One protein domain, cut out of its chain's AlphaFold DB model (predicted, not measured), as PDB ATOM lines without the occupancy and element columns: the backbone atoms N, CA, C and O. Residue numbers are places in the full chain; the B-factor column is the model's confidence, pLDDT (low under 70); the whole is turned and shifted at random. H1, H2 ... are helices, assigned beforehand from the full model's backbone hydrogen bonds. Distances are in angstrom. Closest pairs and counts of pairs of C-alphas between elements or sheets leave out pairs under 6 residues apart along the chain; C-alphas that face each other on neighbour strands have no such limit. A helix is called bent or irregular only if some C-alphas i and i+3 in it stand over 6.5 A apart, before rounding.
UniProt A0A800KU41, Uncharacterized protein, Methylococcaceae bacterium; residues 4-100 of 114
ATOM      1  N   THR A   4      38.383  27.944 -22.489       91.00
ATOM      2  CA  THR A   4      37.976  27.017 -23.550       91.00
ATOM      3  C   THR A   4      36.522  26.579 -23.376       91.00
ATOM      4  O   THR A   4      35.777  26.502 -24.355       91.00
ATOM      5  N   LEU A   5      36.064  26.383 -22.135       93.31
ATOM      6  CA  LEU A   5      34.658  26.081 -21.846       93.31
ATOM      7  C   LEU A   5      33.741  27.274 -22.159       93.31
ATOM      8  O   LEU A   5      32.709  27.112 -22.805       93.31
ATOM      9  N   VAL A   6      34.149  28.488 -21.773       94.94
ATOM     10  CA  VAL A   6      33.402  29.720 -22.090       94.94
ATOM     11  C   VAL A   6      33.311  29.931 -23.604       94.94
ATOM     12  O   VAL A   6      32.246  30.275 -24.128       94.94
ATOM     13  N   ALA A   7      34.411  29.701 -24.323       95.50
ATOM     14  CA  ALA A   7      34.438  29.761 -25.778       95.50
ATOM     15  C   ALA A   7      33.492  28.718 -26.393       95.50
ATOM     16  O   ALA A   7      32.691  29.067 -27.262       95.50
ATOM     17  N   TYR A   8      33.514  27.472 -25.905       96.12
ATOM     18  CA  TYR A   8      32.606  26.419 -26.361       96.12
ATOM     19  C   TYR A   8      31.136  26.828 -26.228       96.12
ATOM     20  O   TYR A   8      30.400  26.781 -27.216       96.12
ATOM     21  N   ASP A   9      30.714  27.278 -25.045       95.69
ATOM     22  CA  ASP A   9      29.321  27.657 -24.785       95.69
ATOM     23  C   ASP A   9      28.880  28.822 -25.680       95.69
ATOM     24  O   ASP A   9      27.778  28.823 -26.248       95.69
ATOM     25  N   LYS A  10      29.771  29.798 -25.882       96.38
ATOM     26  CA  LYS A  10      29.532  30.942 -26.768       96.38
ATOM     27  C   LYS A  10      29.410  30.523 -28.231       96.38
ATOM     28  O   LYS A  10      28.514  31.003 -28.928       96.38
ATOM     29  N   LEU A  11      30.267  29.624 -28.713       96.50
ATOM     30  CA  LEU A  11      30.174  29.106 -30.079       96.50
ATOM     31  C   LEU A  11      28.903  28.267 -30.251       96.50
ATOM     32  O   LEU A  11      28.152  28.498 -31.198       96.50
ATOM     33  N   TYR A  12      28.617  27.351 -29.322       95.69
ATOM     34  CA  TYR A  12      27.469  26.448 -29.387       95.69
ATOM     35  C   TYR A  12      26.137  27.210 -29.438       95.69
ATOM     36  O   TYR A  12      25.303  26.961 -30.316       95.69
ATOM     37  N   SER A  13      25.958  28.181 -28.539       95.19
ATOM     38  CA  SER A  13      24.761  29.034 -28.487       95.19
ATOM     39  C   SER A  13      24.601  29.928 -29.723       95.19
ATOM     40  O   SER A  13      23.482  30.273 -30.102       95.19
ATOM     41  N   SER A  14      25.699  30.245 -30.413       94.44
ATOM     42  CA  SER A  14      25.703  31.109 -31.600       94.44
ATOM     43  C   SER A  14      25.376  30.385 -32.910       94.44
ATOM     44  O   SER A  14      25.189  31.053 -33.942       94.44
ATOM     45  N   ILE A  15      25.289  29.046 -32.891       92.44
ATOM     46  CA  ILE A  15      24.976  28.227 -34.068       92.44
ATOM     47  C   ILE A  15      23.535  28.505 -34.506       92.44
ATOM     48  O   ILE A  15      22.585  28.166 -33.788       92.44
ATOM     49  N   PRO A  16      23.330  29.064 -35.710       86.31
ATOM     50  CA  PRO A  16      21.993  29.386 -36.177       86.31
ATOM     51  C   PRO A  16      21.148  28.118 -36.356       86.31
ATOM     52  O   PRO A  16      21.637  27.031 -36.688       86.31
ATOM     53  N   SER A  17      19.841  28.251 -36.144       82.88
ATOM     54  CA  SER A  17      18.895  27.211 -36.538       82.88
ATOM     55  C   SER A  17      18.777  27.210 -38.061       82.88
ATOM     56  O   SER A  17      18.370  28.198 -38.669       82.88
ATOM     57  N   ILE A  18      19.195  26.114 -38.695       78.56
ATOM     58  CA  ILE A  18      19.145  25.960 -40.150       78.56
ATOM     59  C   ILE A  18      18.448  24.642 -40.462       78.56
ATOM     60  O   ILE A  18      18.883  23.577 -40.008       78.56
ATOM     61  N   GLY A  19      17.385  24.719 -41.264       65.81
ATOM     62  CA  GLY A  19      16.688  23.559 -41.825       65.81
ATOM     63  C   GLY A  19      17.590  22.703 -42.724       65.81
ATOM     64  O   GLY A  19      18.671  23.118 -43.140       65.81
ATOM     65  N   PHE A  20      17.189  21.464 -43.001       58.34
ATOM     66  CA  PHE A  20      18.062  20.439 -43.590       58.34
ATOM     67  C   PHE A  20      18.699  20.821 -44.949       58.34
ATOM     68  O   PHE A  20      19.861  20.494 -45.161       58.34
ATOM     69  N   LEU A  21      18.013  21.587 -45.811       65.62
ATOM     70  CA  LEU A  21      18.304  21.611 -47.258       65.62
ATOM     71  C   LEU A  21      19.020  22.853 -47.831       65.62
ATOM     72  O   LEU A  21      19.371  22.854 -49.007       65.62
ATOM     73  N   ASN A  22      19.261  23.927 -47.072       86.88
ATOM     74  CA  ASN A  22      19.800  25.156 -47.680       86.88
ATOM     75  C   ASN A  22      21.340  25.227 -47.625       86.88
ATOM     76  O   ASN A  22      21.908  25.654 -46.617       86.88
ATOM     77  N   ARG A  23      22.001  24.868 -48.739       90.31
ATOM     78  CA  ARG A  23      23.469  24.922 -48.917       90.31
ATOM     79  C   ARG A  23      24.075  26.262 -48.500       90.31
ATOM     80  O   ARG A  23      24.987  26.286 -47.679       90.31
ATOM     81  N   LYS A  24      23.557  27.378 -49.030       92.00
ATOM     82  CA  LYS A  24      24.089  28.724 -48.750       92.00
ATOM     83  C   LYS A  24      24.006  29.055 -47.260       92.00
ATOM     84  O   LYS A  24      24.977  29.535 -46.687       92.00
ATOM     85  N   LYS A  25      22.882  28.732 -46.610       93.19
ATOM     86  CA  LYS A  25      22.717  28.944 -45.162       93.19
ATOM     87  C   LYS A  25      23.676  28.081 -44.343       93.19
ATOM     88  O   LYS A  25      24.203  28.564 -43.350       93.19
ATOM     89  N   ARG A  26      23.917  26.828 -44.748       93.88
ATOM     90  CA  ARG A  26      24.873  25.926 -44.081       93.88
ATOM     91  C   ARG A  26      26.299  26.466 -44.145       93.88
ATOM     92  O   ARG A  26      26.937  26.546 -43.103       93.88
ATOM     93  N   ILE A  27      26.745  26.903 -45.323       95.75
ATOM     94  CA  ILE A  27      28.063  27.530 -45.490       95.75
ATOM     95  C   ILE A  27      28.147  28.799 -44.632       95.75
ATOM     96  O   ILE A  27      29.054  28.924 -43.819       95.75
ATOM     97  N   ALA A  28      27.151  29.688 -44.704       94.88
ATOM     98  CA  ALA A  28      27.120  30.906 -43.890       94.88
ATOM     99  C   ALA A  28      27.159  30.629 -42.372       94.88
ATOM    100  O   ALA A  28      27.789  31.374 -41.625       94.88
ATOM    101  N   ALA A  29      26.526  29.546 -41.906       95.44
ATOM    102  CA  ALA A  29      26.626  29.099 -40.516       95.44
ATOM    103  C   ALA A  29      28.057  28.759 -40.117       95.44
ATOM    104  O   ALA A  29      28.502  29.167 -39.049       95.44
ATOM    105  N   PHE A  30      28.742  27.981 -40.957       97.25
ATOM    106  CA  PHE A  30      30.121  27.593 -40.710       97.25
ATOM    107  C   PHE A  30      31.006  28.836 -40.632       97.25
ATOM    108  O   PHE A  30      31.649  29.040 -39.608       97.25
ATOM    109  N   LEU A  31      30.924  29.712 -41.642       97.19
ATOM    110  CA  LEU A  31      31.687  30.961 -41.695       97.19
ATOM    111  C   LEU A  31      31.450  31.831 -40.458       97.19
ATOM    112  O   LEU A  31      32.396  32.344 -39.873       97.19
ATOM    113  N   LYS A  32      30.196  31.962 -40.007       96.75
ATOM    114  CA  LYS A  32      29.876  32.714 -38.786       96.75
ATOM    115  C   LYS A  32      30.636  32.169 -37.576       96.75
ATOM    116  O   LYS A  32      31.249  32.943 -36.849       96.75
ATOM    117  N   ILE A  33      30.574  30.860 -37.344       98.00
ATOM    118  CA  ILE A  33      31.186  30.238 -36.162       98.00
ATOM    119  C   ILE A  33      32.709  30.295 -36.237       98.00
ATOM    120  O   ILE A  33      33.342  30.645 -35.246       98.00
ATOM    121  N   THR A  34      33.303  30.015 -37.398       98.19
ATOM    122  CA  THR A  34      34.763  30.048 -37.538       98.19
ATOM    123  C   THR A  34      35.314  31.468 -37.501       98.19
ATOM    124  O   THR A  34      36.376  31.675 -36.931       98.19
ATOM    125  N   ASN A  35      34.578  32.471 -37.988       98.06
ATOM    126  CA  ASN A  35      34.972  33.875 -37.837       98.06
ATOM    127  C   ASN A  35      34.878  34.335 -36.379       98.06
ATOM    128  O   ASN A  35      35.758  35.042 -35.901       98.06
ATOM    129  N   MET A  36      33.845  33.910 -35.643       98.00
ATOM    130  CA  MET A  36      33.768  34.172 -34.202       98.00
ATOM    131  C   MET A  36      34.936  33.539 -33.446       98.00
ATOM    132  O   MET A  36      35.476  34.166 -32.541       98.00
ATOM    133  N   LEU A  37      35.314  32.318 -33.821       98.12
ATOM    134  CA  LEU A  37      36.453  31.619 -33.243       98.12
ATOM    135  C   LEU A  37      37.782  32.302 -33.595       98.12
ATOM    136  O   LEU A  37      38.604  32.492 -32.709       98.12
ATOM    137  N   GLN A  38      37.963  32.739 -34.846       98.31
ATOM    138  CA  GLN A  38      39.136  33.508 -35.266       98.31
ATOM    139  C   GLN A  38      39.293  34.770 -34.415       98.31
ATOM    140  O   GLN A  38      40.370  35.014 -33.900       98.31
ATOM    141  N   ILE A  39      38.205  35.505 -34.156       98.06
ATOM    142  CA  ILE A  39      38.242  36.691 -33.284       98.06
ATOM    143  C   ILE A  39      38.689  36.342 -31.854       98.06
ATOM    144  O   ILE A  39      39.325  37.168 -31.210       98.06
ATOM    145  N   MET A  40      38.332  35.165 -31.327       97.50
ATOM    146  CA  MET A  40      38.794  34.725 -30.001       97.50
ATOM    147  C   MET A  40      40.295  34.415 -30.013       97.50
ATOM    148  O   MET A  40      40.996  34.773 -29.073       97.50
ATOM    149  N   ILE A  41      40.787  33.800 -31.092       98.00
ATOM    150  CA  ILE A  41      42.214  33.514 -31.291       98.00
ATOM    151  C   ILE A  41      43.006  34.819 -31.431       98.00
ATOM    152  O   ILE A  41      43.978  35.030 -30.718       98.00
ATOM    153  N   ASP A  42      42.546  35.743 -32.278       97.94
ATOM    154  CA  ASP A  42      43.203  37.034 -32.525       97.94
ATOM    155  C   ASP A  42      43.272  37.911 -31.260       97.94
ATOM    156  O   ASP A  42      44.099  38.816 -31.163       97.94
ATOM    157  N   LYS A  43      42.384  37.663 -30.289       97.19
ATOM    158  CA  LYS A  43      42.344  38.341 -28.987       97.19
ATOM    159  C   LYS A  43      43.128  37.628 -27.888       97.19
ATOM    160  O   LYS A  43      43.101  38.104 -26.757       97.19
ATOM    161  N   ASP A  44      43.788  36.516 -28.203       94.94
ATOM    162  CA  ASP A  44      44.492  35.673 -27.231       94.94
ATOM    163  C   ASP A  44      43.560  35.161 -26.101       94.94
ATOM    164  O   ASP A  44      43.956  34.910 -24.955       94.94
ATOM    165  N   ASP A  45      42.261  35.009 -26.413       95.44
ATOM    166  CA  ASP A  45      41.298  34.380 -25.505       95.44
ATOM    167  C   ASP A  45      41.546  32.862 -25.441       95.44
ATOM    168  O   ASP A  45      41.400  32.262 -24.376       95.44
ATOM    169  N   ILE A  46      41.922  32.254 -26.571       96.56
ATOM    170  CA  ILE A  46      42.249  30.830 -26.738       96.56
ATOM    171  C   ILE A  46      43.310  30.658 -27.831       96.56
ATOM    172  O   ILE A  46      43.425  31.503 -28.719       96.56
ATOM    173  N   SER A  47      44.047  29.547 -27.806       97.06
ATOM    174  CA  SER A  47      45.018  29.227 -28.858       97.06
ATOM    175  C   SER A  47      44.347  28.728 -30.148       97.06
ATOM    176  O   SER A  47      43.173  28.345 -30.165       97.06
ATOM    177  N   GLU A  48      45.103  28.687 -31.249       97.25
ATOM    178  CA  GLU A  48      44.637  28.080 -32.502       97.25
ATOM    179  C   GLU A  48      44.302  26.586 -32.327       97.25
ATOM    180  O   GLU A  48      43.270  26.122 -32.824       97.25
ATOM    181  N   ASP A  49      45.124  25.854 -31.571       96.94
ATOM    182  CA  ASP A  49      44.928  24.429 -31.283       96.94
ATOM    183  C   ASP A  49      43.657  24.187 -30.461       96.94
ATOM    184  O   ASP A  49      42.868  23.291 -30.785       96.94
ATOM    185  N   ASP A  50      43.394  25.036 -29.460       97.31
ATOM    186  CA  ASP A  50      42.123  25.026 -28.729       97.31
ATOM    187  C   ASP A  50      40.954  25.277 -29.682       97.31
ATOM    188  O   ASP A  50      39.927  24.601 -29.613       97.31
ATOM    189  N   GLY A  51      41.106  26.212 -30.622       97.69
ATOM    190  CA  GLY A  51      40.097  26.491 -31.635       97.69
ATOM    191  C   GLY A  51      39.778  25.278 -32.511       97.69
ATOM    192  O   GLY A  51      38.605  24.916 -32.666       97.69
ATOM    193  N   LEU A  52      40.796  24.603 -33.046       97.94
ATOM    194  CA  LEU A  52      40.624  23.372 -33.828       97.94
ATOM    195  C   LEU A  52      39.966  22.266 -32.994       97.94
ATOM    196  O   LEU A  52      39.040  21.587 -33.461       97.94
ATOM    197  N   TYR A  53      40.395  22.118 -31.738       97.12
ATOM    198  CA  TYR A  53      39.792  21.180 -30.802       97.12
ATOM    199  C   TYR A  53      38.303  21.485 -30.594       97.12
ATOM    200  O   TYR A  53      37.469  20.588 -30.760       97.12
ATOM    201  N   LEU A  54      37.937  22.739 -30.330       97.81
ATOM    202  CA  LEU A  54      36.549  23.164 -30.141       97.81
ATOM    203  C   LEU A  54      35.686  22.887 -31.374       97.81
ATOM    204  O   LEU A  54      34.584  22.349 -31.235       97.81
ATOM    205  N   LEU A  55      36.181  23.169 -32.583       98.19
ATOM    206  CA  LEU A  55      35.473  22.829 -33.822       98.19
ATOM    207  C   LEU A  55      35.223  21.317 -33.930       98.19
ATOM    208  O   LEU A  55      34.105  20.900 -34.244       98.19
ATOM    209  N   SER A  56      36.211  20.485 -33.582       97.44
ATOM    210  CA  SER A  56      36.057  19.022 -33.557       97.44
ATOM    211  C   SER A  56      34.989  18.549 -32.561       97.44
ATOM    212  O   SER A  56      34.254  17.591 -32.826       97.44
ATOM    213  N   VAL A  57      34.873  19.206 -31.402       97.50
ATOM    214  CA  VAL A  57      33.845  18.895 -30.402       97.50
ATOM    215  C   VAL A  57      32.474  19.343 -30.907       97.50
ATOM    216  O   VAL A  57      31.532  18.549 -30.877       97.50
ATOM    217  N   LEU A  58      32.358  20.559 -31.449       96.88
ATOM    218  CA  LEU A  58      31.105  21.084 -31.999       96.88
ATOM    219  C   LEU A  58      30.567  20.217 -33.138       96.88
ATOM    220  O   LEU A  58      29.372  19.929 -33.165       96.88
ATOM    221  N   VAL A  59      31.420  19.756 -34.054       96.62
ATOM    222  CA  VAL A  59      31.007  18.851 -35.138       96.62
ATOM    223  C   VAL A  59      30.479  17.524 -34.585       96.62
ATOM    224  O   VAL A  59      29.493  17.003 -35.099       96.62
ATOM    225  N   ARG A  60      31.067  16.991 -33.508       95.69
ATOM    226  CA  ARG A  60      30.602  15.743 -32.876       95.69
ATOM    227  C   ARG A  60      29.321  15.910 -32.059       95.69
ATOM    228  O   ARG A  60      28.527  14.979 -31.979       95.69
ATOM    229  N   LYS A  61      29.126  17.065 -31.417       94.94
ATOM    230  CA  LYS A  61      28.040  17.292 -30.443       94.94
ATOM    231  C   LYS A  61      26.862  18.094 -30.998       94.94
ATOM    232  O   LYS A  61      25.776  18.055 -30.426       94.94
ATOM    233  N   CYS A  62      27.038  18.808 -32.108       94.00
ATOM    234  CA  CYS A  62      26.005  19.638 -32.715       94.00
ATOM    235  C   CYS A  62      25.770  19.247 -34.174       94.00
ATOM    236  O   CYS A  62      26.452  19.712 -35.088       94.00
ATOM    237  N   SER A  63      24.718  18.463 -34.420       93.25
ATOM    238  CA  SER A  63      24.346  18.009 -35.771       93.25
ATOM    239  C   SER A  63      24.106  19.159 -36.760       93.25
ATOM    240  O   SER A  63      24.343  19.024 -37.961       93.25
ATOM    241  N   ARG A  64      23.657  20.328 -36.275       92.94
ATOM    242  CA  ARG A  64      23.487  21.532 -37.102       92.94
ATOM    243  C   ARG A  64      24.826  22.054 -37.616       92.94
ATOM    244  O   ARG A  64      24.898  22.423 -38.791       92.94
ATOM    245  N   PHE A  65      25.848  22.053 -36.760       95.62
ATOM    246  CA  PHE A  65      27.199  22.473 -37.111       95.62
ATOM    247  C   PHE A  65      27.934  21.412 -37.922       95.62
ATOM    248  O   PHE A  65      28.544  21.755 -38.924       95.62
ATOM    249  N   GLN A  66      27.768  20.128 -37.599       95.62
ATOM    250  CA  GLN A  66      28.275  19.024 -38.418       95.62
ATOM    251  C   GLN A  66      27.840  19.156 -39.883       95.62
ATOM    252  O   GLN A  66      28.662  19.114 -40.793       95.62
ATOM    253  N   LYS A  67      26.540  19.380 -40.120       94.62
ATOM    254  CA  LYS A  67      25.992  19.579 -41.471       94.62
ATOM    255  C   LYS A  67      26.528  20.849 -42.133       94.62
ATOM    256  O   LYS A  67      26.641  20.888 -43.353       94.62
ATOM    257  N   ALA A  68      26.819  21.889 -41.352       96.06
ATOM    258  CA  ALA A  68      27.442  23.110 -41.855       96.06
ATOM    259  C   ALA A  68      28.889  22.847 -42.297       96.06
ATOM    260  O   ALA A  68      29.212  23.115 -43.448       96.06
ATOM    261  N   ALA A  69      29.706  22.236 -41.435       97.00
ATOM    262  CA  ALA A  69      31.091  21.867 -41.718       97.00
ATOM    263  C   ALA A  69      31.207  20.923 -42.921       97.00
ATOM    264  O   ALA A  69      31.980  21.191 -43.836       97.00
ATOM    265  N   MET A  70      30.374  19.879 -42.984       96.31
ATOM    266  CA  MET A  70      30.325  18.971 -44.133       96.31
ATOM    267  C   MET A  70      29.970  19.710 -45.424       96.31
ATOM    268  O   MET A  70      30.637  19.531 -46.438       96.31
ATOM    269  N   MET A  71      28.943  20.565 -45.395       95.81
ATOM    270  CA  MET A  71      28.549  21.318 -46.584       95.81
ATOM    271  C   MET A  71      29.661  22.265 -47.049       95.81
ATOM    272  O   MET A  71      29.904  22.356 -48.250       95.81
ATOM    273  N   THR A  72      30.350  22.938 -46.128       96.88
ATOM    274  CA  THR A  72      31.502  23.786 -46.461       96.88
ATOM    275  C   THR A  72      32.639  22.963 -47.061       96.88
ATOM    276  O   THR A  72      33.078  23.287 -48.156       96.88
ATOM    277  N   ALA A  73      33.047  21.856 -46.433       97.06
ATOM    278  CA  ALA A  73      34.141  21.006 -46.913       97.06
ATOM    279  C   ALA A  73      33.901  20.448 -48.326       97.06
ATOM    280  O   ALA A  73      34.806  20.442 -49.165       97.06
ATOM    281  N   LEU A  74      32.663  20.038 -48.624       96.06
ATOM    282  CA  LEU A  74      32.274  19.571 -49.958       96.06
ATOM    283  C   LEU A  74      32.346  20.678 -51.018       96.06
ATOM    284  O   LEU A  74      32.627  20.389 -52.178       96.06
ATOM    285  N   ASN A  75      32.111  21.933 -50.625       95.81
ATOM    286  CA  ASN A  75      32.062  23.088 -51.527       95.81
ATOM    287  C   ASN A  75      33.300  23.991 -51.416       95.81
ATOM    288  O   ASN A  75      33.295  25.068 -52.009       95.81
ATOM    289  N   LEU A  76      34.346  23.581 -50.690       95.94
ATOM    290  CA  LEU A  76      35.485  24.439 -50.345       95.94
ATOM    291  C   LEU A  76      36.162  25.047 -51.581       95.94
ATOM    292  O   LEU A  76      36.470  26.230 -51.581       95.94
ATOM    293  N   THR A  77      36.275  24.282 -52.672       94.50
ATOM    294  CA  THR A  77      36.839  24.729 -53.962       94.50
ATOM    295  C   THR A  77      36.037  25.835 -54.656       94.50
ATOM    296  O   THR A  77      36.534  26.469 -55.576       94.50
ATOM    297  N   THR A  78      34.781  26.043 -54.257       93.31
ATOM    298  CA  THR A  78      33.867  27.033 -54.858       93.31
ATOM    299  C   THR A  78      33.656  28.263 -53.980       93.31
ATOM    300  O   THR A  78      32.987  29.208 -54.394       93.31
ATOM    301  N   ILE A  79      34.176  28.244 -52.750       93.81
ATOM    302  CA  ILE A  79      34.075  29.356 -51.809       93.81
ATOM    303  C   ILE A  79      35.312  30.231 -52.003       93.81
ATOM    304  O   ILE A  79      36.434  29.746 -51.889       93.81
ATOM    305  N   GLU A  80      35.122  31.521 -52.278       91.88
ATOM    306  CA  GLU A  80      36.252  32.452 -52.378       91.88
ATOM    307  C   GLU A  80      36.994  32.550 -51.033       91.88
ATOM    308  O   GLU A  80      36.371  32.757 -49.984       91.88
ATOM    309  N   ARG A  81      38.330  32.453 -51.078       90.75
ATOM    310  CA  ARG A  81      39.213  32.405 -49.900       90.75
ATOM    311  C   ARG A  81      38.996  33.562 -48.924       90.75
ATOM    312  O   ARG A  81      38.945  33.324 -47.720       90.75
ATOM    313  N   LYS A  82      38.754  34.772 -49.440       92.81
ATOM    314  CA  LYS A  82      38.497  35.999 -48.661       92.81
ATOM    315  C   LYS A  82      37.315  35.915 -47.685       92.81
ATOM    316  O   LYS A  82      37.211  36.737 -46.782       92.81
ATOM    317  N   TYR A  83      36.388  34.971 -47.878       92.75
ATOM    318  CA  TYR A  83      35.250  34.778 -46.972       92.75
ATOM    319  C   TYR A  83      35.534  33.785 -45.842       92.75
ATOM    320  O   TYR A  83      34.739  33.693 -44.904       92.75
ATOM    321  N   LEU A  84      36.628  33.027 -45.932       94.81
ATOM    322  CA  LEU A  84      37.039  32.046 -44.937       94.81
ATOM    323  C   LEU A  84      38.062  32.677 -43.991       94.81
ATOM    324  O   LEU A  84      39.089  33.194 -44.418       94.81
ATOM    325  N   SER A  85      37.804  32.583 -42.690       96.81
ATOM    326  CA  SER A  85      38.845  32.775 -41.674       96.81
ATOM    327  C   SER A  85      39.949  31.732 -41.843       96.81
ATOM    328  O   SER A  85      39.683  30.633 -42.332       96.81
ATOM    329  N   ASN A  86      41.164  32.034 -41.379       96.75
ATOM    330  CA  ASN A  86      42.291  31.097 -41.441       96.75
ATOM    331  C   ASN A  86      41.964  29.782 -40.724       96.75
ATOM    332  O   ASN A  86      42.077  28.711 -41.320       96.75
ATOM    333  N   ILE A  87      41.422  29.864 -39.502       97.69
ATOM    334  CA  ILE A  87      40.959  28.684 -38.759       97.69
ATOM    335  C   ILE A  87      39.839  27.933 -39.496       97.69
ATOM    336  O   ILE A  87      39.789  26.703 -39.489       97.69
ATOM    337  N   GLY A  88      38.943  28.664 -40.169       97.62
ATOM    338  CA  GLY A  88      37.837  28.089 -40.929       97.62
ATOM    339  C   GLY A  88      38.296  27.348 -42.179       97.62
ATOM    340  O   GLY A  88      37.805  26.251 -42.447       97.62
ATOM    341  N   PHE A  89      39.250  27.917 -42.918       97.88
ATOM    342  CA  PHE A  89      39.874  27.270 -44.066       97.88
ATOM    343  C   PHE A  89      40.631  26.016 -43.627       97.88
ATOM    344  O   PHE A  89      40.313  24.933 -44.117       97.88
ATOM    345  N   LYS A  90      41.535  26.138 -42.643       97.62
ATOM    346  CA  LYS A  90      42.332  25.027 -42.101       97.62
ATOM    347  C   LYS A  90      41.445  23.859 -41.675       97.62
ATOM    348  O   LYS A  90      41.552  22.767 -42.227       97.62
ATOM    349  N   TYR A  91      40.472  24.118 -40.799       98.06
ATOM    350  CA  TYR A  91      39.561  23.077 -40.331       98.06
ATOM    351  C   TYR A  91      38.717  22.476 -41.461       98.06
ATOM    352  O   TYR A  91      38.508  21.265 -41.505       98.06
ATOM    353  N   SER A  92      38.208  23.295 -42.390       97.88
ATOM    354  CA  SER A  92      37.415  22.778 -43.510       97.88
ATOM    355  C   SER A  92      38.249  21.908 -44.451       97.88
ATOM    356  O   SER A  92      37.698  20.971 -45.035       97.88
ATOM    357  N   ASN A  93      39.537  22.207 -44.613       97.25
ATOM    358  CA  ASN A  93      40.454  21.424 -45.431       97.25
ATOM    359  C   ASN A  93      40.779  20.083 -44.759       97.25
ATOM    360  O   ASN A  93      40.651  19.033 -45.383       97.25
ATOM    361  N   ASP A  94      41.063  20.095 -43.455       97.06
ATOM    362  CA  ASP A  94      41.267  18.873 -42.667       97.06
ATOM    363  C   ASP A  94      40.012  17.991 -42.669       97.06
ATOM    364  O   ASP A  94      40.071  16.775 -42.878       97.06
ATOM    365  N   PHE A  95      38.836  18.606 -42.506       97.12
ATOM    366  CA  PHE A  95      37.566  17.894 -42.559       97.12
ATOM    367  C   PHE A  95      37.321  17.293 -43.948       97.12
ATOM    368  O   PHE A  95      36.877  16.152 -44.057       97.12
ATOM    369  N   ARG A  96      37.670  18.010 -45.019       96.62
ATOM    370  CA  ARG A  96      37.624  17.503 -46.394       96.62
ATOM    371  C   ARG A  96      38.536  16.284 -46.586       96.62
ATOM    372  O   ARG A  96      38.080  15.274 -47.124       96.62
ATOM    373  N   CYS A  97      39.761  16.323 -46.067       96.38
ATOM    374  CA  CYS A  97      40.675  15.177 -46.065       96.38
ATOM    375  C   CYS A  97      40.103  13.977 -45.289       96.38
ATOM    376  O   CYS A  97      40.201  12.835 -45.744       96.38
ATOM    377  N   SER A  98      39.418  14.219 -44.164       95.81
ATOM    378  CA  SER A  98      38.735  13.163 -43.395       95.81
ATOM    379  C   SER A  98      37.616  12.466 -44.187       95.81
ATOM    380  O   SER A  98      37.354  11.280 -43.984       95.81
ATOM    381  N   LEU A  99      37.015  13.168 -45.156       94.50
ATOM    382  CA  LEU A  99      36.032  12.637 -46.107       94.50
ATOM    383  C   LEU A  99      36.680  11.954 -47.328       94.50
ATOM    384  O   LEU A  99      35.981  11.661 -48.296       94.50
ATOM    385  N   ARG A 100      37.994  11.687 -47.292       95.75
ATOM    386  CA  ARG A 100      38.778  11.080 -48.387       95.75
ATOM    387  C   ARG A 100      38.809  11.918 -49.671       95.75
ATOM    388  O   ARG A 100      38.924  11.374 -50.764       95.75
TER     389      ARG A 100
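Overview. This is residues 4 to 100 of the 114 residues of an uncharacterized protein of Methylococcaceae bacterium (UniProt A0A800KU41). Three helices, H2, H3 and H4, make a triangle: H2 and H3 spread as a V from their tight link, and H4 crosses its open end. H1 packs on one side of this triangle, on H2 and H3, and H5 covers the other side, touching H2, H3 and H4; the helix packing is mostly crossed, with 1 of 7 touching pairs at a shallow tilt. The printed part has 97 residues with five named helices, H1 to H5 in chain order, and no named strand; the class is all helix. It is compact, with a radius of gyration of the C-alphas of 12.2 A, and spans 33 by 25 by 23 A.

Arrangement. Start at H1, residues 4 to 14, which forms a helical hairpin with H2, residues 23 to 42, at a shallow tilt of 30 degrees; the closest C-alphas, of Leu 11 and Ile 33, are 6.3 A apart. Residues 37 to 41 of H2 touch H3, residues 48 to 61, in a second hairpin, closest at C-alphas 41 and 48, 6.1 A; the tilt of 36 degrees is only just steep. H3 touches H4, residues 63 to 78, only at the corner, at C-alphas 59 and 66, 4.3 A. H2 and H4 touch about perpendicular, at 84 degrees, closest at C-alphas 26 and 68, 4.4 A. H5, residues 86 to 98, touches H4 about perpendicular, at 86 degrees, closest at C-alphas 73 and 96, 5.0 A. H5 also touches H2, closest at C-alphas 34 and 88, 5.0 A, and H3, at 52 and 91, 6.6 A. H1 is apart from H4 and H5. Each O i to N i+4 pair is within hydrogen-bond range in H1, H2, H3 and H5, and 10 of 12 in H4.

Along the chain. Find C-alpha 4 at (37.976, 27.017, -23.550), where H1 begins its 15.2 A. H2 measures 28.4 A, H3 19.9 A and H4 23.2 A. H4 has a kink of 28 degrees near residue 72 and is irregular: C-alphas 74 and 77 are 8.0 A apart. H5, 18.4 A, ends at C-alpha 98, (38.735, 13.163, -43.395).

Size, cuts and confidence. The two farthest C-alphas, of Leu 21 and Asp 44, are 35.8 A apart. The printed part has no cut and no long link. Look at residues 19 to 21 for pLDDT under 70; the mean of the printed part is 94.4.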